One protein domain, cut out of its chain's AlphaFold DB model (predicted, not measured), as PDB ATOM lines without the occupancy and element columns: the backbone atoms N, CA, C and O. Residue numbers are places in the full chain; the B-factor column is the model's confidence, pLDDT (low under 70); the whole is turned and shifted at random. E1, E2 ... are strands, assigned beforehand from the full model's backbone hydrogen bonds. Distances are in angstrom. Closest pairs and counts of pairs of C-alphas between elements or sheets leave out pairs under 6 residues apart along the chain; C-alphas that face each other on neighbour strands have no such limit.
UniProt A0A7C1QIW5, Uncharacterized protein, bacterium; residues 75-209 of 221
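What this domain is: This is residues 75 to 209 of the 221 residues of an uncharacterized protein of bacterium (UniProt A0A7C1QIW5). Three small four-stranded sheets stand in a row like blades of a partly opened fan, with E5, the first strand of the second sheet, between E1 and E9, the first strands of the other two. The first two, E1 to E4 and E5 to E8, are face to face as a sandwich, while the third, E9 to E12, swings away from the second, and a long loop, residues 185 to 204, bulges out before its last strand. The printed part has 135 residues, with twelve named strands in number order and no named helix; each sheet is an antiparallel meander, each strand the neighbour of the one before. The class is all strand, though under half of the residues are in named strands. The whole is compact, with a radius of gyration of the C-alphas of 15.1 A and spans of 49 by 34 by 21 A.

Where its parts are: Find C-alpha 79 at (-27.151, -11.675, -22.759), where E1, residues 79 to 86, begins its 20.2 A. E2, residues 92 to 98, covers 19.5 A and E3, residues 101 to 106, 16.9 A; E4 is residues 112 to 115. Look next at C-alpha 125, (-19.117, -11.502, -12.845), for E5, residues 125 to 129; E6 is 132 to 136, E7 143 to 145 and E8 150 to 152. The third sheet holds E9, 161 to 164, E10, 169 to 174, 13.8 A long, E11, 178 to 184, 13.9 A long, and E12, 205 to 208, ending at (-10.715, -20.417, 4.233).

How they stand to each other: Begin with the strongly twisted sheet E1 E2 E3 E4: N 83 and O 95 are 2.9 A apart, N 96 and O 103 3.0 A, and N 104 and O 112 3.0 A, each within hydrogen-bond range. Facing it, the sheet E5 E6 E7 E8 has its best plane 7 degrees away; the closest C-alphas of E1 and E5, Tyr 85 and Val 128, are 6.4 A apart. Here N 127 and O 134 are 2.9 A apart, N 135 and O 143 2.8 A, and N 144 and O 151 2.8 A. Go on to edge strand E9: its closest C-alpha to E5 is that of Tyr 161, 5.7 A from that of Asp 125. E8 and E12 are apart. In the third sheet look for N 163 and O 170 at 2.8 A, N 171 and O 183 at 2.8 A, and N 182 and O 207 at 2.9 A.

The domain as a whole: The C-alphas of Gly 76 and Asn 198 are the two farthest apart, at 51.1 A. The link from E11 to E12 is long, with 20 residues. The printed part has no cut, its mean pLDDT is 94.1, and no printed residue is under 70.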
ATOM      1  N   GLY A  75     -24.494 -11.958 -32.001       85.25
ATOM      2  CA  GLY A  75     -25.058 -12.813 -33.053       85.25
ATOM      3  C   GLY A  75     -26.412 -13.434 -32.677       85.25
ATOM      4  O   GLY A  75     -26.791 -14.449 -33.251       85.25
ATOM      5  N   GLY A  76     -27.123 -12.852 -31.704       85.12
ATOM      6  CA  GLY A  76     -28.381 -13.390 -31.176       85.12
ATOM      7  C   GLY A  76     -28.223 -14.334 -29.982       85.12
ATOM      8  O   GLY A  76     -29.226 -14.844 -29.486       85.12
ATOM      9  N   SER A  77     -26.998 -14.546 -29.493       91.69
ATOM     10  CA  SER A  77     -26.772 -15.248 -28.227       91.69
ATOM     11  C   SER A  77     -27.427 -14.496 -27.066       91.69
ATOM     12  O   SER A  77     -27.541 -13.269 -27.080       91.69
ATOM     13  N   ALA A  78     -27.849 -15.228 -26.034       93.19
ATOM     14  CA  ALA A  78     -28.424 -14.612 -24.844       93.19
ATOM     15  C   ALA A  78     -27.418 -13.656 -24.181       93.19
ATOM     16  O   ALA A  78     -26.210 -13.915 -24.156       93.19
ATOM     17  N   ILE A  79     -27.921 -12.545 -23.649       94.38
ATOM     18  CA  ILE A  79     -27.151 -11.675 -22.759       94.38
ATOM     19  C   ILE A  79     -27.218 -12.313 -21.376       94.38
ATOM     20  O   ILE A  79     -28.307 -12.466 -20.826       94.38
ATOM     21  N   VAL A  80     -26.067 -12.716 -20.846       95.19
ATOM     22  CA  VAL A  80     -25.982 -13.419 -19.555       95.19
ATOM     23  C   VAL A  80     -25.784 -12.457 -18.389       95.19
ATOM     24  O   VAL A  80     -26.318 -12.687 -17.311       95.19
ATOM     25  N   THR A  81     -25.078 -11.353 -18.635       93.00
ATOM     26  CA  THR A  81     -24.722 -10.345 -17.634       93.00
ATOM     27  C   THR A  81     -24.642  -8.977 -18.315       93.00
ATOM     28  O   THR A  81     -24.205  -8.882 -19.464       93.00
ATOM     29  N   GLN A  82     -25.054  -7.912 -17.625       93.62
ATOM     30  CA  GLN A  82     -24.899  -6.527 -18.084       93.62
ATOM     31  C   GLN A  82     -24.691  -5.576 -16.903       93.62
ATOM     32  O   GLN A  82     -25.132  -5.861 -15.790       93.62
ATOM     33  N   GLY A  83     -24.076  -4.425 -17.155       91.94
ATOM     34  CA  GLY A  83     -23.976  -3.351 -16.175       91.94
ATOM     35  C   GLY A  83     -23.243  -2.125 -16.685       91.94
ATOM     36  O   GLY A  83     -22.814  -2.054 -17.833       91.94
ATOM     37  N   GLU A  84     -23.130  -1.124 -15.824       92.25
ATOM     38  CA  GLU A  84     -22.537   0.161 -16.177       92.25
ATOM     39  C   GLU A  84     -21.123   0.281 -15.607       92.25
ATOM     40  O   GLU A  84     -20.897   0.052 -14.420       92.25
ATOM     41  N   TYR A  85     -20.184   0.694 -16.451       93.75
ATOM     42  CA  TYR A  85     -18.835   1.069 -16.059       93.75
ATOM     43  C   TYR A  85     -18.689   2.590 -16.128       93.75
ATOM     44  O   TYR A  85     -18.777   3.185 -17.200       93.75
ATOM     45  N   ARG A  86     -18.474   3.225 -14.972       92.44
ATOM     46  CA  ARG A  86     -18.205   4.663 -14.862       92.44
ATOM     47  C   ARG A  86     -16.727   4.906 -14.587       92.44
ATOM     48  O   ARG A  86     -16.201   4.398 -13.600       92.44
ATOM     49  N   GLN A  87     -16.092   5.714 -15.424       91.06
ATOM     50  CA  GLN A  87     -14.744   6.220 -15.195       91.06
ATOM     51  C   GLN A  87     -14.757   7.443 -14.270       91.06
ATOM     52  O   GLN A  87     -15.779   8.116 -14.107       91.06
ATOM     53  N   SER A  88     -13.605   7.752 -13.672       91.75
ATOM     54  CA  SER A  88     -13.431   8.921 -12.800       91.75
ATOM     55  C   SER A  88     -13.647  10.266 -13.502       91.75
ATOM     56  O   SER A  88     -13.912  11.260 -12.833       91.75
ATOM     57  N   ASP A  89     -13.525  10.313 -14.830       91.31
ATOM     58  CA  ASP A  89     -13.794  11.497 -15.658       91.31
ATOM     59  C   ASP A  89     -15.298  11.707 -15.944       91.31
ATOM     60  O   ASP A  89     -15.689  12.709 -16.540       91.31
ATOM     61  N   GLY A  90     -16.155  10.776 -15.505       91.00
ATOM     62  CA  GLY A  90     -17.597  10.790 -15.737       91.00
ATOM     63  C   GLY A  90     -18.047  10.045 -16.995       91.00
ATOM     64  O   GLY A  90     -19.260   9.885 -17.185       91.00
ATOM     65  N   THR A  91     -17.121   9.549 -17.820       93.06
ATOM     66  CA  THR A  91     -17.428   8.721 -18.990       93.06
ATOM     67  C   THR A  91     -18.113   7.431 -18.543       93.06
ATOM     68  O   THR A  91     -17.710   6.787 -17.571       93.06
ATOM     69  N   ARG A  92     -19.195   7.055 -19.239       93.81
ATOM     70  CA  ARG A  92     -19.994   5.867 -18.917       93.81
ATOM     71  C   ARG A  92     -20.042   4.905 -20.085       93.81
ATOM     72  O   ARG A  92     -20.459   5.276 -21.185       93.81
ATOM     73  N   TYR A  93     -19.702   3.663 -19.791       95.31
ATOM     74  CA  TYR A  93     -19.841   2.545 -20.696       95.31
ATOM     75  C   TYR A  93     -20.973   1.646 -20.231       95.31
ATOM     76  O   TYR A  93     -21.102   1.343 -19.046       95.31
ATOM     77  N   HIS A  94     -21.783   1.191 -21.177       94.06
ATOM     78  CA  HIS A  94     -22.663   0.058 -20.940       94.06
ATOM     79  C   HIS A  94     -21.917  -1.203 -21.373       94.06
ATOM     80  O   HIS A  94     -21.465  -1.298 -22.517       94.06
ATOM     81  N   MET A  95     -21.768  -2.132 -20.440       95.12
ATOM     82  CA  MET A  95     -21.055  -3.388 -20.604       95.12
ATOM     83  C   MET A  95     -22.066  -4.526 -20.631       95.12
ATOM     84  O   MET A  95     -23.012  -4.536 -19.840       95.12
ATOM     85  N   LEU A  96     -21.871  -5.496 -21.515       95.06
ATOM     86  CA  LEU A  96     -22.644  -6.735 -21.493       95.06
ATOM     87  C   LEU A  96     -21.786  -7.921 -21.906       95.06
ATOM     88  O   LEU A  96     -20.858  -7.780 -22.699       95.06
ATOM     89  N   ALA A  97     -22.136  -9.097 -21.407       95.75
ATOM     90  CA  ALA A  97     -21.555 -10.359 -21.828       95.75
ATOM     91  C   ALA A  97     -22.586 -11.181 -22.605       95.75
ATOM     92  O   ALA A  97     -23.741 -11.323 -22.188       95.75
ATOM     93  N   SER A  98     -22.163 -11.728 -23.740       95.75
ATOM     94  CA  SER A  98     -22.976 -12.601 -24.582       95.75
ATOM     95  C   SER A  98     -22.091 -13.603 -25.321       95.75
ATOM     96  O   SER A  98     -21.102 -13.228 -25.957       95.75
ATOM     97  N   GLY A  99     -22.433 -14.891 -25.228       95.06
ATOM     98  CA  GLY A  99     -21.575 -15.971 -25.721       95.06
ATOM     99  C   GLY A  99     -20.191 -15.916 -25.065       95.06
ATOM    100  O   GLY A  99     -20.086 -15.788 -23.850       95.06
ATOM    101  N   THR A 100     -19.131 -15.970 -25.871       96.31
ATOM    102  CA  THR A 100     -17.736 -15.838 -25.407       96.31
ATOM    103  C   THR A 100     -17.247 -14.388 -25.385       96.31
ATOM    104  O   THR A 100     -16.056 -14.135 -25.215       96.31
ATOM    105  N   SER A 101     -18.128 -13.416 -25.631       96.88
ATOM    106  CA  SER A 101     -17.728 -12.032 -25.867       96.88
ATOM    107  C   SER A 101     -18.230 -11.077 -24.792       96.88
ATOM    108  O   SER A 101     -19.390 -11.120 -24.380       96.88
ATOM    109  N   LEU A 102     -17.342 -10.176 -24.378       96.44
ATOM    110  CA  LEU A 102     -17.677  -8.959 -23.654       96.44
ATOM    111  C   LEU A 102     -17.825  -7.833 -24.673       96.44
ATOM    112  O   LEU A 102     -16.958  -7.651 -25.531       96.44
ATOM    113  N   TYR A 103     -18.901  -7.072 -24.556       95.88
ATOM    114  CA  TYR A 103     -19.181  -5.914 -25.382       95.88
ATOM    115  C   TYR A 103     -19.215  -4.657 -24.527       95.88
ATOM    116  O   TYR A 103     -19.738  -4.666 -23.411       95.88
ATOM    117  N   SER A 104     -18.735  -3.563 -25.100       95.50
ATOM    118  CA  SER A 104     -18.801  -2.226 -24.519       95.50
ATOM    119  C   SER A 104     -19.465  -1.266 -25.490       95.50
ATOM    120  O   SER A 104     -19.339  -1.413 -26.704       95.50
ATOM    121  N   ARG A 105     -20.125  -0.240 -24.969       93.75
ATOM    122  CA  ARG A 105     -20.536   0.931 -25.753       93.75
ATOM    123  C   ARG A 105     -20.441   2.185 -24.914       93.75
ATOM    124  O   ARG A 105     -20.720   2.141 -23.718       93.75
ATOM    125  N   LEU A 106     -20.158   3.303 -25.564       93.62
ATOM    126  CA  LEU A 106     -20.432   4.613 -24.996       93.62
ATOM    127  C   LEU A 106     -21.941   4.886 -25.047       93.62
ATOM    128  O   LEU A 106     -22.704   4.266 -25.802       93.62
ATOM    129  N   SER A 107     -22.407   5.818 -24.219       82.12
ATOM    130  CA  SER A 107     -23.798   6.261 -24.299       82.12
ATOM    131  C   SER A 107     -24.106   6.789 -25.708       82.12
ATOM    132  O   SER A 107     -23.392   7.639 -26.230       82.12
ATOM    133  N   GLY A 108     -25.158   6.257 -26.335       79.69
ATOM    134  CA  GLY A 108     -25.564   6.619 -27.695       79.69
ATOM    135  C   GLY A 108     -24.786   5.955 -28.840       79.69
ATOM    136  O   GLY A 108     -25.128   6.213 -29.989       79.69
ATOM    137  N   SER A 109     -23.795   5.095 -28.569       88.75
ATOM    138  CA  SER A 109     -23.076   4.346 -29.611       88.75
ATOM    139  C   SER A 109     -23.566   2.902 -29.755       88.75
ATOM    140  O   SER A 109     -24.247   2.356 -28.880       88.75
ATOM    141  N   GLU A 110     -23.167   2.267 -30.858       90.00
ATOM    142  CA  GLU A 110     -23.280   0.819 -31.038       90.00
ATOM    143  C   GLU A 110     -22.327   0.062 -30.100       90.00
ATOM    144  O   GLU A 110     -21.332   0.618 -29.621       90.00
ATOM    145  N   PHE A 111     -22.644  -1.210 -29.840       93.56
ATOM    146  CA  PHE A 111     -21.775  -2.113 -29.090       93.56
ATOM    147  C   PHE A 111     -20.590  -2.574 -29.936       93.56
ATOM    148  O   PHE A 111     -20.752  -3.037 -31.064       93.56
ATOM    149  N   THR A 112     -19.403  -2.512 -29.347       93.50
ATOM    150  CA  THR A 112     -18.158  -3.045 -29.897       93.50
ATOM    151  C   THR A 112     -17.688  -4.223 -29.055       93.50
ATOM    152  O   THR A 112     -17.967  -4.295 -27.859       93.50
ATOM    153  N   VAL A 113     -16.996  -5.177 -29.681       95.19
ATOM    154  CA  VAL A 113     -16.383  -6.300 -28.960       95.19
ATOM    155  C   VAL A 113     -15.180  -5.774 -28.183       95.19
ATOM    156  O   VAL A 113     -14.242  -5.251 -28.779       95.19
ATOM    157  N   THR A 114     -15.203  -5.942 -26.865       96.06
ATOM    158  CA  THR A 114     -14.085  -5.642 -25.964       96.06
ATOM    159  C   THR A 114     -13.128  -6.831 -25.903       96.06
ATOM    160  O   THR A 114     -11.924  -6.684 -26.071       96.06
ATOM    161  N   THR A 115     -13.662  -8.041 -25.717       96.00
ATOM    162  CA  THR A 115     -12.917  -9.306 -25.808       96.00
ATOM    163  C   THR A 115     -13.847 -10.425 -26.271       96.00
ATOM    164  O   THR A 115     -15.048 -10.345 -26.040       96.00
ATOM    165  N   ASN A 116     -13.312 -11.463 -26.913       96.38
ATOM    166  CA  ASN A 116     -14.042 -12.631 -27.436       96.38
ATOM    167  C   ASN A 116     -13.585 -13.957 -26.802       96.38
ATOM    168  O   ASN A 116     -13.716 -15.030 -27.393       96.38
ATOM    169  N   THR A 117     -13.005 -13.852 -25.612       96.25
ATOM    170  CA  THR A 117     -12.226 -14.900 -24.955       96.25
ATOM    171  C   THR A 117     -12.873 -15.404 -23.663       96.25
ATOM    172  O   THR A 117     -12.223 -16.128 -22.916       96.25
ATOM    173  N   LEU A 118     -14.107 -15.005 -23.361       96.19
ATOM    174  CA  LEU A 118     -14.816 -15.483 -22.178       96.19
ATOM    175  C   LEU A 118     -15.280 -16.932 -22.360       96.19
ATOM    176  O   LEU A 118     -15.575 -17.384 -23.468       96.19
ATOM    177  N   SER A 119     -15.388 -17.643 -21.250       96.06
ATOM    178  CA  SER A 119     -16.031 -18.944 -21.149       96.06
ATOM    179  C   SER A 119     -17.542 -18.779 -21.047       96.06
ATOM    180  O   SER A 119     -18.050 -17.794 -20.519       96.06
ATOM    181  N   THR A 120     -18.271 -19.777 -21.538       95.06
ATOM    182  CA  THR A 120     -19.734 -19.874 -21.402       95.06
ATOM    183  C   THR A 120     -20.157 -20.836 -20.292       95.06
ATOM    184  O   THR A 120     -21.348 -21.062 -20.097       95.06
ATOM    185  N   THR A 121     -19.194 -21.411 -19.564       95.38
ATOM    186  CA  THR A 121     -19.457 -22.421 -18.525       95.38
ATOM    187  C   THR A 121     -20.225 -21.826 -17.346       95.38
ATOM    188  O   THR A 121     -21.146 -22.454 -16.824       95.38
ATOM    189  N   TYR A 122     -19.877 -20.599 -16.955       93.50
ATOM    190  CA  TYR A 122     -20.540 -19.854 -15.893       93.50
ATOM    191  C   TYR A 122     -20.882 -18.439 -16.378       93.50
ATOM    192  O   TYR A 122     -20.171 -17.901 -17.228       93.50
ATOM    193  N   PRO A 123     -21.955 -17.815 -15.857       93.69
ATOM    194  CA  PRO A 123     -22.197 -16.398 -16.085       93.69
ATOM    195  C   PRO A 123     -21.016 -15.581 -15.544       93.69
ATOM    196  O   PRO A 123     -20.616 -15.821 -14.402       93.69
ATOM    197  N   PRO A 124     -20.463 -14.642 -16.329       95.94
ATOM    198  CA  PRO A 124     -19.366 -13.816 -15.867       95.94
ATOM    199  C   PRO A 124     -19.847 -12.818 -14.816       95.94
ATOM    200  O   PRO A 124     -20.969 -12.301 -14.900       95.94
ATOM    201  N   ASP A 125     -18.964 -12.526 -13.873       95.81
ATOM    202  CA  ASP A 125     -19.117 -11.502 -12.845       95.81
ATOM    203  C   ASP A 125     -18.112 -10.375 -13.100       95.81
ATOM    204  O   ASP A 125     -17.057 -10.594 -13.705       95.81
ATOM    205  N   PHE A 126     -18.445  -9.150 -12.701       95.81
ATOM    206  CA  PHE A 126     -17.594  -8.000 -12.982       95.81
ATOM    207  C   PHE A 126     -17.657  -6.933 -11.898       95.81
ATOM    208  O   PHE A 126     -18.670  -6.723 -11.232       95.81
ATOM    209  N   VAL A 127     -16.570  -6.176 -11.800       95.75
ATOM    210  CA  VAL A 127     -16.469  -4.993 -10.949       95.75
ATOM    211  C   VAL A 127     -15.733  -3.872 -11.656       95.75
ATOM    212  O   VAL A 127     -14.982  -4.079 -12.608       95.75
ATOM    213  N   VAL A 128     -15.941  -2.663 -11.149       94.38
ATOM    214  CA  VAL A 128     -15.162  -1.491 -11.529       94.38
ATOM    215  C   VAL A 128     -14.234  -1.143 -10.376       94.38
ATOM    216  O   VAL A 128     -14.697  -0.897  -9.262       94.38
ATOM    217  N   TYR A 129     -12.934  -1.095 -10.646       93.94
ATOM    218  CA  TYR A 129     -11.918  -0.774  -9.651       93.94
ATOM    219  C   TYR A 129     -10.772   0.017 -10.287       93.94
ATOM    220  O   TYR A 129     -10.274  -0.351 -11.344       93.94
ATOM    221  N   MET A 130     -10.381   1.137  -9.670       92.25
ATOM    222  CA  MET A 130      -9.276   2.002 -10.126       92.25
ATOM    223  C   MET A 130      -9.307   2.341 -11.634       92.25
ATOM    224  O   MET A 130      -8.296   2.233 -12.316       92.25
ATOM    225  N   ASN A 131     -10.469   2.758 -12.161       93.75
ATOM    226  CA  ASN A 131     -10.677   3.032 -13.596       93.75
ATOM    227  C   ASN A 131     -10.369   1.843 -14.517       93.75
ATOM    228  O   ASN A 131      -9.957   2.013 -15.666       93.75
ATOM    229  N   THR A 132     -10.604   0.635 -14.026       94.81
ATOM    230  CA  THR A 132     -10.611  -0.570 -14.842       94.81
ATOM    231  C   THR A 132     -11.905  -1.328 -14.611       94.81
ATOM    232  O   THR A 132     -12.481  -1.304 -13.520       94.81
ATOM    233  N   PHE A 133     -12.390  -1.962 -15.669       95.81
ATOM    234  CA  PHE A 133     -13.469  -2.932 -15.607       95.81
ATOM    235  C   PHE A 133     -12.845  -4.321 -15.572       95.81
ATOM    236  O   PHE A 133     -12.236  -4.730 -16.561       95.81
ATOM    237  N   THR A 134     -12.990  -5.035 -14.462       96.62
ATOM    238  CA  THR A 134     -12.464  -6.394 -14.300       96.62
ATOM    239  C   THR A 134     -13.599  -7.395 -14.405       96.62
ATOM    240  O   THR A 134     -14.624  -7.239 -13.743       96.62
ATOM    241  N   VAL A 135     -13.413  -8.426 -15.226       96.75
ATOM    242  CA  VAL A 135     -14.368  -9.512 -15.455       96.75
ATOM    243  C   VAL A 135     -13.729 -10.863 -15.162       96.75
ATOM    244  O   VAL A 135     -12.558 -11.101 -15.480       96.75
ATOM    245  N   VAL A 136     -14.528 -11.751 -14.579       96.75
ATOM    246  CA  VAL A 136     -14.156 -13.124 -14.237       96.75
ATOM    247  C   VAL A 136     -15.253 -14.081 -14.709       96.75
ATOM    248  O   VAL A 136     -16.427 -13.714 -14.720       96.75
ATOM    249  N   ASP A 137     -14.894 -15.287 -15.151       96.38
ATOM    250  CA  ASP A 137     -15.832 -16.256 -15.749       96.38
ATOM    251  C   ASP A 137     -15.694 -17.687 -15.192       96.38
ATOM    252  O   ASP A 137     -16.332 -18.620 -15.687       96.38
ATOM    253  N   GLY A 138     -14.862 -17.870 -14.161       95.06
ATOM    254  CA  GLY A 138     -14.625 -19.150 -13.492       95.06
ATOM    255  C   GLY A 138     -13.845 -20.186 -14.301       95.06
ATOM    256  O   GLY A 138     -13.817 -21.346 -13.891       95.06
ATOM    257  N   VAL A 139     -13.280 -19.827 -15.461       95.94
ATOM    258  CA  VAL A 139     -12.521 -20.758 -16.319       95.94
ATOM    259  C   VAL A 139     -11.266 -20.116 -16.897       95.94
ATOM    260  O   VAL A 139     -10.211 -20.737 -16.931       95.94
ATOM    261  N   ASN A 140     -11.361 -18.892 -17.396       96.06
ATOM    262  CA  ASN A 140     -10.218 -18.153 -17.900       96.06
ATOM    263  C   ASN A 140      -9.619 -17.287 -16.795       96.06
ATOM    264  O   ASN A 140     -10.263 -16.964 -15.796       96.06
ATOM    265  N   ASN A 141      -8.377 -16.861 -17.012       95.44
ATOM    266  CA  ASN A 141      -7.758 -15.855 -16.163       95.44
ATOM    267  C   ASN A 141      -8.555 -14.549 -16.168       95.44
ATOM    268  O   ASN A 141      -9.163 -14.178 -17.179       95.44
ATOM    269  N   MET A 142      -8.491 -13.835 -15.044       96.19
ATOM    270  CA  MET A 142      -9.162 -12.552 -14.870       96.19
ATOM    271  C   MET A 142      -8.718 -11.553 -15.934       96.19
ATOM    272  O   MET A 142      -7.521 -11.386 -16.189       96.19
ATOM    273  N   LYS A 143      -9.676 -10.851 -16.537       95.75
ATOM    274  CA  LYS A 143      -9.393  -9.843 -17.562       95.75
ATOM    275  C   LYS A 143      -9.815  -8.479 -17.063       95.75
ATOM    276  O   LYS A 143     -10.917  -8.333 -16.544       95.75
ATOM    277  N   SER A 144      -8.973  -7.487 -17.294       96.44
ATOM    278  CA  SER A 144      -9.284  -6.087 -17.047       96.44
ATOM    279  C   SER A 144      -9.276  -5.304 -18.347       96.44
ATOM    280  O   SER A 144      -8.571  -5.641 -19.299       96.44
ATOM    281  N   TRP A 145     -10.097  -4.264 -18.390       96.12
ATOM    282  CA  TRP A 145     -10.194  -3.338 -19.505       96.12
ATOM    283  C   TRP A 145     -10.119  -1.901 -18.999       96.12
ATOM    284  O   TRP A 145     -10.903  -1.491 -18.141       96.12
ATOM    285  N   ASP A 146      -9.188  -1.130 -19.554       93.88
ATOM    286  CA  ASP A 146      -8.907   0.262 -19.176       93.88
ATOM    287  C   ASP A 146      -9.472   1.286 -20.172       93.88
ATOM    288  O   ASP A 146      -9.038   2.433 -20.194       93.88
ATOM    289  N   THR A 147     -10.438   0.880 -21.001       93.31
ATOM    290  CA  THR A 147     -10.998   1.601 -22.168       93.31
ATOM    291  C   THR A 147     -10.174   1.595 -23.447       93.31
ATOM    292  O   THR A 147     -10.730   1.844 -24.516       93.31
ATOM    293  N   SER A 148      -8.899   1.222 -23.383       91.94
ATOM    294  CA  SER A 148      -8.026   1.129 -24.555       91.94
ATOM    295  C   SER A 148      -7.655  -0.312 -24.884       91.94
ATOM    296  O   SER A 148      -7.746  -0.732 -26.039       91.94
ATOM    297  N   THR A 149      -7.296  -1.095 -23.870       94.44
ATOM    298  CA  THR A 149      -6.751  -2.439 -24.028       94.44
ATOM    299  C   THR A 149      -7.361  -3.396 -23.022       94.44
ATOM    300  O   THR A 149      -7.707  -3.025 -21.899       94.44
ATOM    301  N   VAL A 150      -7.535  -4.644 -23.456       96.62
ATOM    302  CA  VAL A 150      -7.844  -5.753 -22.555       96.62
ATOM    303  C   VAL A 150      -6.537  -6.426 -22.185       96.62
ATOM    304  O   VAL A 150      -5.766  -6.807 -23.067       96.62
ATOM    305  N   PHE A 151      -6.318  -6.613 -20.892       96.88
ATOM    306  CA  PHE A 151      -5.143  -7.281 -20.354       96.88
ATOM    307  C   PHE A 151      -5.544  -8.302 -19.292       96.88
ATOM    308  O   PHE A 151      -6.642  -8.261 -18.735       96.88
ATOM    309  N   THR A 152      -4.654  -9.253 -19.035       96.44
ATOM    310  CA  THR A 152      -4.818 -10.216 -17.947       96.44
ATOM    311  C   THR A 152      -4.508  -9.516 -16.627       96.44
ATOM    312  O   THR A 152      -3.392  -9.037 -16.448       96.44
ATOM    313  N   GLN A 153      -5.491  -9.437 -15.728       95.88
ATOM    314  CA  GLN A 153      -5.348  -8.794 -14.417       95.88
ATOM    315  C   GLN A 153      -4.463  -9.619 -13.479       95.88
ATOM    316  O   GLN A 153      -3.662  -9.060 -12.741       95.88
ATOM    317  N   ASP A 154      -4.615 -10.939 -13.533       94.56
ATOM    318  CA  ASP A 154      -3.783 -11.924 -12.847       94.56
ATOM    319  C   ASP A 154      -3.791 -13.215 -13.676       94.56
ATOM    320  O   ASP A 154      -4.826 -13.606 -14.224       94.56
ATOM    321  N   ALA A 155      -2.626 -13.849 -13.811       93.69
ATOM    322  CA  ALA A 155      -2.433 -15.036 -14.646       93.69
ATOM    323  C   ALA A 155      -2.516 -16.361 -13.865       93.69
ATOM    324  O   ALA A 155      -2.372 -17.432 -14.458       93.69
ATOM    325  N   THR A 156      -2.750 -16.302 -12.557       94.56
ATOM    326  CA  THR A 156      -2.729 -17.451 -11.646       94.56
ATOM    327  C   THR A 156      -4.134 -17.993 -11.410       94.56
ATOM    328  O   THR A 156      -4.371 -19.196 -11.521       94.56
ATOM    329  N   TYR A 157      -5.074 -17.099 -11.117       95.62
ATOM    330  CA  TYR A 157      -6.420 -17.438 -10.678       95.62
ATOM    331  C   TYR A 157      -7.435 -17.328 -11.825       95.62
ATOM    332  O   TYR A 157      -7.308 -16.521 -12.754       95.62
ATOM    333  N   GLN A 158      -8.459 -18.167 -11.734       95.88
ATOM    334  CA  GLN A 158      -9.623 -18.309 -12.608       95.88
ATOM    335  C   GLN A 158     -10.915 -18.267 -11.759       95.88
ATOM    336  O   GLN A 158     -11.682 -19.237 -11.727       95.88
ATOM    337  N   PRO A 159     -11.166 -17.172 -11.017       95.75
ATOM    338  CA  PRO A 159     -12.275 -17.103 -10.077       95.75
ATOM    339  C   PRO A 159     -13.622 -16.975 -10.783       95.75
ATOM    340  O   PRO A 159     -13.730 -16.474 -11.904       95.75
ATOM    341  N   ARG A 160     -14.680 -17.395 -10.091       94.38
ATOM    342  CA  ARG A 160     -16.064 -17.250 -10.556       94.38
ATOM    343  C   ARG A 160     -16.708 -15.941 -10.111       94.38
ATOM    344  O   ARG A 160     -17.604 -15.449 -10.788       94.38
ATOM    345  N   TYR A 161     -16.297 -15.427  -8.960       95.25
ATOM    346  CA  TYR A 161     -16.905 -14.259  -8.339       95.25
ATOM    347  C   TYR A 161     -15.849 -13.206  -8.066       95.25
ATOM    348  O   TYR A 161     -14.716 -13.550  -7.706       95.25
ATOM    349  N   ILE A 162     -16.234 -11.941  -8.196       96.19
ATOM    350  CA  ILE A 162     -15.351 -10.812  -7.930       96.19
ATOM    351  C   ILE A 162     -16.102  -9.682  -7.222       96.19
ATOM    352  O   ILE A 162     -17.238  -9.353  -7.550       96.19
ATOM    353  N   HIS A 163     -15.470  -9.068  -6.226       96.50
ATOM    354  CA  HIS A 163     -16.041  -7.944  -5.496       96.50
ATOM    355  C   HIS A 163     -14.982  -6.913  -5.106       96.50
ATOM    356  O   HIS A 163     -13.809  -7.240  -4.962       96.50
ATOM    357  N   VAL A 164     -15.393  -5.663  -4.896       96.44
ATOM    358  CA  VAL A 164     -14.514  -4.617  -4.356       96.44
ATOM    359  C   VAL A 164     -14.893  -4.364  -2.908       96.44
ATOM    360  O   VAL A 164     -16.016  -3.958  -2.621       96.44
ATOM    361  N   TRP A 165     -13.945  -4.531  -1.989       96.44
ATOM    362  CA  TRP A 165     -14.144  -4.171  -0.588       96.44
ATOM    363  C   TRP A 165     -12.845  -3.658   0.026       96.44
ATOM    364  O   TRP A 165     -11.780  -4.228  -0.194       96.44
ATOM    365  N   GLN A 166     -12.939  -2.556   0.778       95.25
ATOM    366  CA  GLN A 166     -11.796  -1.878   1.406       95.25
ATOM    367  C   GLN A 166     -10.631  -1.571   0.445       95.25
ATOM    368  O   GLN A 166      -9.467  -1.728   0.801       95.25
ATOM    369  N   ILE A 167     -10.948  -1.083  -0.762       96.06
ATOM    370  CA  ILE A 167      -9.946  -0.695  -1.776       96.06
ATOM    371  C   ILE A 167      -9.038  -1.887  -2.140       96.06
ATOM    372  O   ILE A 167      -7.814  -1.789  -2.207       96.06
ATOM    373  N   ARG A 168      -9.666  -3.051  -2.308       97.44
ATOM    374  CA  ARG A 168      -9.049  -4.300  -2.750       97.44
ATOM    375  C   ARG A 168     -10.030  -5.054  -3.626       97.44
ATOM    376  O   ARG A 168     -11.246  -4.940  -3.426       97.44
ATOM    377  N   LEU A 169      -9.497  -5.843  -4.548       97.38
ATOM    378  CA  LEU A 169     -10.276  -6.847  -5.251       97.38
ATOM    379  C   LEU A 169     -10.346  -8.110  -4.411       97.38
ATOM    380  O   LEU A 169      -9.343  -8.565  -3.875       97.38
ATOM    381  N   TRP A 170     -11.542  -8.657  -4.294       97.25
ATOM    382  CA  TRP A 170     -11.836  -9.913  -3.631       97.25
ATOM    383  C   TRP A 170     -12.321 -10.899  -4.671       97.25
ATOM    384  O   TRP A 170     -13.185 -10.560  -5.476       97.25
ATOM    385  N   ILE A 171     -11.784 -12.110  -4.636       96.25
ATOM    386  CA  ILE A 171     -12.118 -13.182  -5.564       96.25
ATOM    387  C   ILE A 171     -12.538 -14.436  -4.805       96.25
ATOM    388  O   ILE A 171     -12.092 -14.678  -3.679       96.25
ATOM    389  N   ALA A 172     -13.416 -15.222  -5.424       95.19
ATOM    390  CA  ALA A 172     -13.932 -16.457  -4.848       95.19
ATOM    391  C   ALA A 172     -14.305 -17.488  -5.918       95.19
ATOM    392  O   ALA A 172     -14.520 -17.153  -7.090       95.19
ATOM    393  N   GLY A 173     -14.464 -18.742  -5.487       92.56
ATOM    394  CA  GLY A 173     -14.864 -19.841  -6.367       92.56
ATOM    395  C   GLY A 173     -13.801 -20.150  -7.418       92.56
ATOM    396  O   GLY A 173     -14.142 -20.398  -8.572       92.56
ATOM    397  N   ASP A 174     -12.534 -20.059  -7.020       91.75
ATOM    398  CA  ASP A 174     -11.385 -20.316  -7.873       91.75
ATOM    399  C   ASP A 174     -11.083 -21.816  -7.955       91.75
ATOM    400  O   ASP A 174     -11.078 -22.522  -6.946       91.75
ATOM    401  N   THR A 175     -10.843 -22.321  -9.164       83.19
ATOM    402  CA  THR A 175     -10.582 -23.756  -9.368       83.19
ATOM    403  C   THR A 175      -9.120 -24.144  -9.141       83.19
ATOM    404  O   THR A 175      -8.842 -25.329  -8.956       83.19
ATOM    405  N   THR A 176      -8.202 -23.174  -9.104       85.75
ATOM    406  CA  THR A 176      -6.766 -23.398  -8.887       85.75
ATOM    407  C   THR A 176      -6.420 -23.470  -7.396       85.75
ATOM    408  O   THR A 176      -5.608 -24.299  -6.991       85.75
ATOM    409  N   ASP A 177      -7.035 -22.617  -6.577       83.00
ATOM    410  CA  ASP A 177      -6.730 -22.429  -5.152       83.00
ATOM    411  C   ASP A 177      -7.788 -23.030  -4.213       83.00
ATOM    412  O   ASP A 177      -7.514 -23.231  -3.031       83.00
ATOM    413  N   GLY A 178      -8.976 -23.361  -4.724       87.25
ATOM    414  CA  GLY A 178     -10.048 -24.018  -3.973       87.25
ATOM    415  C   GLY A 178     -11.356 -23.227  -3.973       87.25
ATOM    416  O   GLY A 178     -11.389 -22.003  -3.826       87.25
ATOM    417  N   LEU A 179     -12.477 -23.945  -4.092       89.75
ATOM    418  CA  LEU A 179     -13.808 -23.339  -4.248       89.75
ATOM    419  C   LEU A 179     -14.362 -22.711  -2.957       89.75
ATOM    420  O   LEU A 179     -15.362 -21.985  -3.006       89.75
ATOM    421  N   SER A 180     -13.734 -23.007  -1.822       90.00
ATOM    422  CA  SER A 180     -14.106 -22.584  -0.472       90.00
ATOM    423  C   SER A 180     -13.296 -21.402   0.056       90.00
ATOM    424  O   SER A 180     -13.486 -20.991   1.203       90.00
ATOM    425  N   LYS A 181     -12.398 -20.843  -0.759       91.56
ATOM    426  CA  LYS A 181     -11.515 -19.755  -0.345       91.56
ATOM    427  C   LYS A 181     -12.003 -18.408  -0.855       91.56
ATOM    428  O   LYS A 181     -12.474 -18.279  -1.989       91.56
ATOM    429  N   LEU A 182     -11.862 -17.399  -0.003       94.19
ATOM    430  CA  LEU A 182     -11.875 -15.995  -0.392       94.19
ATOM    431  C   LEU A 182     -10.443 -15.492  -0.410       94.19
ATOM    432  O   LEU A 182      -9.695 -15.713   0.538       94.19
ATOM    433  N   ARG A 183     -10.077 -14.760  -1.452       95.44
ATOM    434  CA  ARG A 183      -8.750 -14.165  -1.575       95.44
ATOM    435  C   ARG A 183      -8.889 -12.693  -1.918       95.44
ATOM    436  O   ARG A 183      -9.763 -12.336  -2.703       95.44
ATOM    437  N   CYS A 184      -8.051 -11.843  -1.339       96.81
ATOM    438  CA  CYS A 184      -8.009 -10.426  -1.675       96.81
ATOM    439  C   CYS A 184      -6.655 -10.013  -2.241       96.81
ATOM    440  O   CYS A 184      -5.627 -10.586  -1.880       96.81
ATOM    441  N   SER A 185      -6.679  -9.026  -3.133       97.75
ATOM    442  CA  SER A 185      -5.487  -8.428  -3.719       97.75
ATOM    443  C   SER A 185      -4.736  -7.574  -2.698       97.75
ATOM    444  O   SER A 185      -5.286  -7.213  -1.647       97.75
ATOM    445  N   GLU A 186      -3.509  -7.176  -3.023       97.50
ATOM    446  CA  GLU A 186      -2.788  -6.142  -2.284       97.50
ATOM    447  C   GLU A 186      -3.587  -4.822  -2.327       97.50
ATOM    448  O   GLU A 186      -4.378  -4.538  -3.238       97.50
ATOM    449  N   PHE A 187      -3.429  -4.005  -1.289       97.19
ATOM    450  CA  PHE A 187      -4.005  -2.668  -1.236       97.19
ATOM    451  C   PHE A 187      -3.481  -1.803  -2.389       97.19
ATOM    452  O   PHE A 187      -2.275  -1.609  -2.512       97.19
ATOM    453  N   LEU A 188      -4.393  -1.234  -3.187       96.00
ATOM    454  CA  LEU A 188      -4.092  -0.428  -4.387       96.00
ATOM    455  C   LEU A 188      -3.358  -1.157  -5.527       96.00
ATOM    456  O   LEU A 188      -3.093  -0.519  -6.544       96.00
ATOM    457  N   ASP A 189      -3.101  -2.460  -5.416       95.88
ATOM    458  CA  ASP A 189      -2.592  -3.272  -6.522       95.88
ATOM    459  C   ASP A 189      -3.556  -4.443  -6.791       95.88
ATOM    460  O   ASP A 189      -3.529  -5.459  -6.096       95.88
ATOM    461  N   PRO A 190      -4.457  -4.308  -7.784       95.31
ATOM    462  CA  PRO A 190      -5.414  -5.356  -8.133       95.31
ATOM    463  C   PRO A 190      -4.785  -6.582  -8.807       95.31
ATOM    464  O   PRO A 190      -5.512  -7.531  -9.107       95.31
ATOM    465  N   SER A 191      -3.488  -6.546  -9.130       95.81
ATOM    466  CA  SER A 191      -2.777  -7.634  -9.809       95.81
ATOM    467  C   SER A 191      -1.995  -8.529  -8.859       95.81
ATOM    468  O   SER A 191      -1.736  -9.678  -9.210       95.81
ATOM    469  N   ASP A 192      -1.664  -8.048  -7.657       96.25
ATOM    470  CA  ASP A 192      -0.928  -8.845  -6.684       96.25
ATOM    471  C   ASP A 192      -1.867  -9.590  -5.731       96.25
ATOM    472  O   ASP A 192      -2.684  -9.009  -5.019       96.25
ATOM    473  N   TYR A 193      -1.705 -10.907  -5.708       96.06
ATOM    474  CA  TYR A 193      -2.412 -11.850  -4.853       96.06
ATOM    475  C   TYR A 193      -1.446 -12.786  -4.111       96.06
ATOM    476  O   TYR A 193      -1.885 -13.762  -3.491       96.06
ATOM    477  N   ALA A 194      -0.136 -12.551  -4.198       94.62
ATOM    478  CA  ALA A 194       0.884 -13.391  -3.594       94.62
ATOM    479  C   ALA A 194       0.897 -13.233  -2.067       94.62
ATOM    480  O   ALA A 194       0.952 -12.134  -1.524       94.62
ATOM    481  N   ILE A 195       0.872 -14.357  -1.348       94.25
ATOM    482  CA  ILE A 195       0.902 -14.337   0.117       94.25
ATOM    483  C   ILE A 195       2.344 -14.218   0.589       94.25
ATOM    484  O   ILE A 195       3.158 -15.122   0.391       94.25
ATOM    485  N   ALA A 196       2.654 -13.086   1.216       93.44
ATOM    486  CA  ALA A 196       3.959 -12.833   1.797       93.44
ATOM    487  C   ALA A 196       4.221 -13.757   2.997       93.44
ATOM    488  O   ALA A 196       3.345 -14.004   3.823       93.44
ATOM    489  N   ALA A 197       5.469 -14.213   3.140       95.00
ATOM    490  CA  ALA A 197       5.883 -15.024   4.290       95.00
ATOM    491  C   ALA A 197       5.810 -14.252   5.624       95.00
ATOM    492  O   ALA A 197       5.624 -14.856   6.676       95.00
ATOM    493  N   ASN A 198       5.955 -12.923   5.576       95.12
ATOM    494  CA  ASN A 198       5.846 -12.023   6.723       95.12
ATOM    495  C   ASN A 198       4.858 -10.897   6.374       95.12
ATOM    496  O   ASN A 198       5.303  -9.841   5.921       95.12
ATOM    497  N   PRO A 199       3.542 -11.132   6.519       94.31
ATOM    498  CA  PRO A 199       2.531 -10.223   6.002       94.31
ATOM    499  C   PRO A 199       2.499  -8.889   6.759       94.31
ATOM    500  O   PRO A 199       2.555  -8.846   7.991       94.31
ATOM    501  N   VAL A 200       2.351  -7.795   6.019       95.75
ATOM    502  CA  VAL A 200       2.032  -6.454   6.522       95.75
ATOM    503  C   VAL A 200       0.604  -6.053   6.137       95.75
ATOM    504  O   VAL A 200      -0.043  -6.686   5.312       95.75
ATOM    505  N   ALA A 201       0.089  -4.964   6.716       94.44
ATOM    506  CA  ALA A 201      -1.320  -4.569   6.578       94.44
ATOM    507  C   ALA A 201      -1.808  -4.325   5.134       94.44
ATOM    508  O   ALA A 201      -3.016  -4.321   4.901       94.44
ATOM    509  N   LYS A 202      -0.900  -4.090   4.177       96.75
ATOM    510  CA  LYS A 202      -1.232  -3.891   2.760       96.75
ATOM    511  C   LYS A 202      -1.247  -5.186   1.949       96.75
ATOM    512  O   LYS A 202      -1.901  -5.201   0.915       96.75
ATOM    513  N   ASP A 203      -0.634  -6.257   2.443       97.88
ATOM    514  CA  ASP A 203      -0.411  -7.476   1.668       97.88
ATOM    515  C   ASP A 203      -1.730  -8.198   1.336       97.88
ATOM    516  O   ASP A 203      -2.752  -7.955   1.998       97.88
ATOM    517  N   PRO A 204      -1.738  -9.050   0.298       97.50
ATOM    518  CA  PRO A 204      -2.844  -9.956   0.005       97.50
ATOM    519  C   PRO A 204      -3.183 -10.868   1.191       97.50
ATOM    520  O   PRO A 204      -2.328 -11.199   2.015       97.50
ATOM    521  N   ALA A 205      -4.432 -11.328   1.258       95.88
ATOM    522  CA  ALA A 205      -4.884 -12.275   2.278       95.88
ATOM    523  C   ALA A 205      -5.794 -13.355   1.685       95.88
ATOM    524  O   ALA A 205      -6.450 -13.147   0.663       95.88
ATOM    525  N   VAL A 206      -5.845 -14.504   2.359       94.81
ATOM    526  CA  VAL A 206      -6.732 -15.631   2.037       94.81
ATOM    527  C   VAL A 206      -7.515 -16.004   3.283       94.81
ATOM    528  O   VAL A 206      -6.969 -16.019   4.386       94.81
ATOM    529  N   PHE A 207      -8.791 -16.305   3.094       92.50
ATOM    530  CA  PHE A 207      -9.703 -16.762   4.125       92.50
ATOM    531  C   PHE A 207     -10.325 -18.073   3.669       92.50
ATOM    532  O   PHE A 207     -11.059 -18.113   2.679       92.50
ATOM    533  N   ASP A 208     -10.059 -19.132   4.422       91.62
ATOM    534  CA  ASP A 208     -10.715 -20.417   4.233       91.62
ATOM    535  C   ASP A 208     -12.100 -20.352   4.890       91.62
ATOM    536  O   ASP A 208     -12.221 -20.208   6.109       91.62
ATOM    537  N   ILE A 209     -13.166 -20.418   4.089       88.00
ATOM    538  CA  ILE A 209     -14.544 -20.396   4.609       88.00
ATOM    539  C   ILE A 209     -14.928 -21.761   5.179       88.00
ATOM    540  O   ILE A 209     -15.741 -21.859   6.098       88.00
TER     541      ILE A 209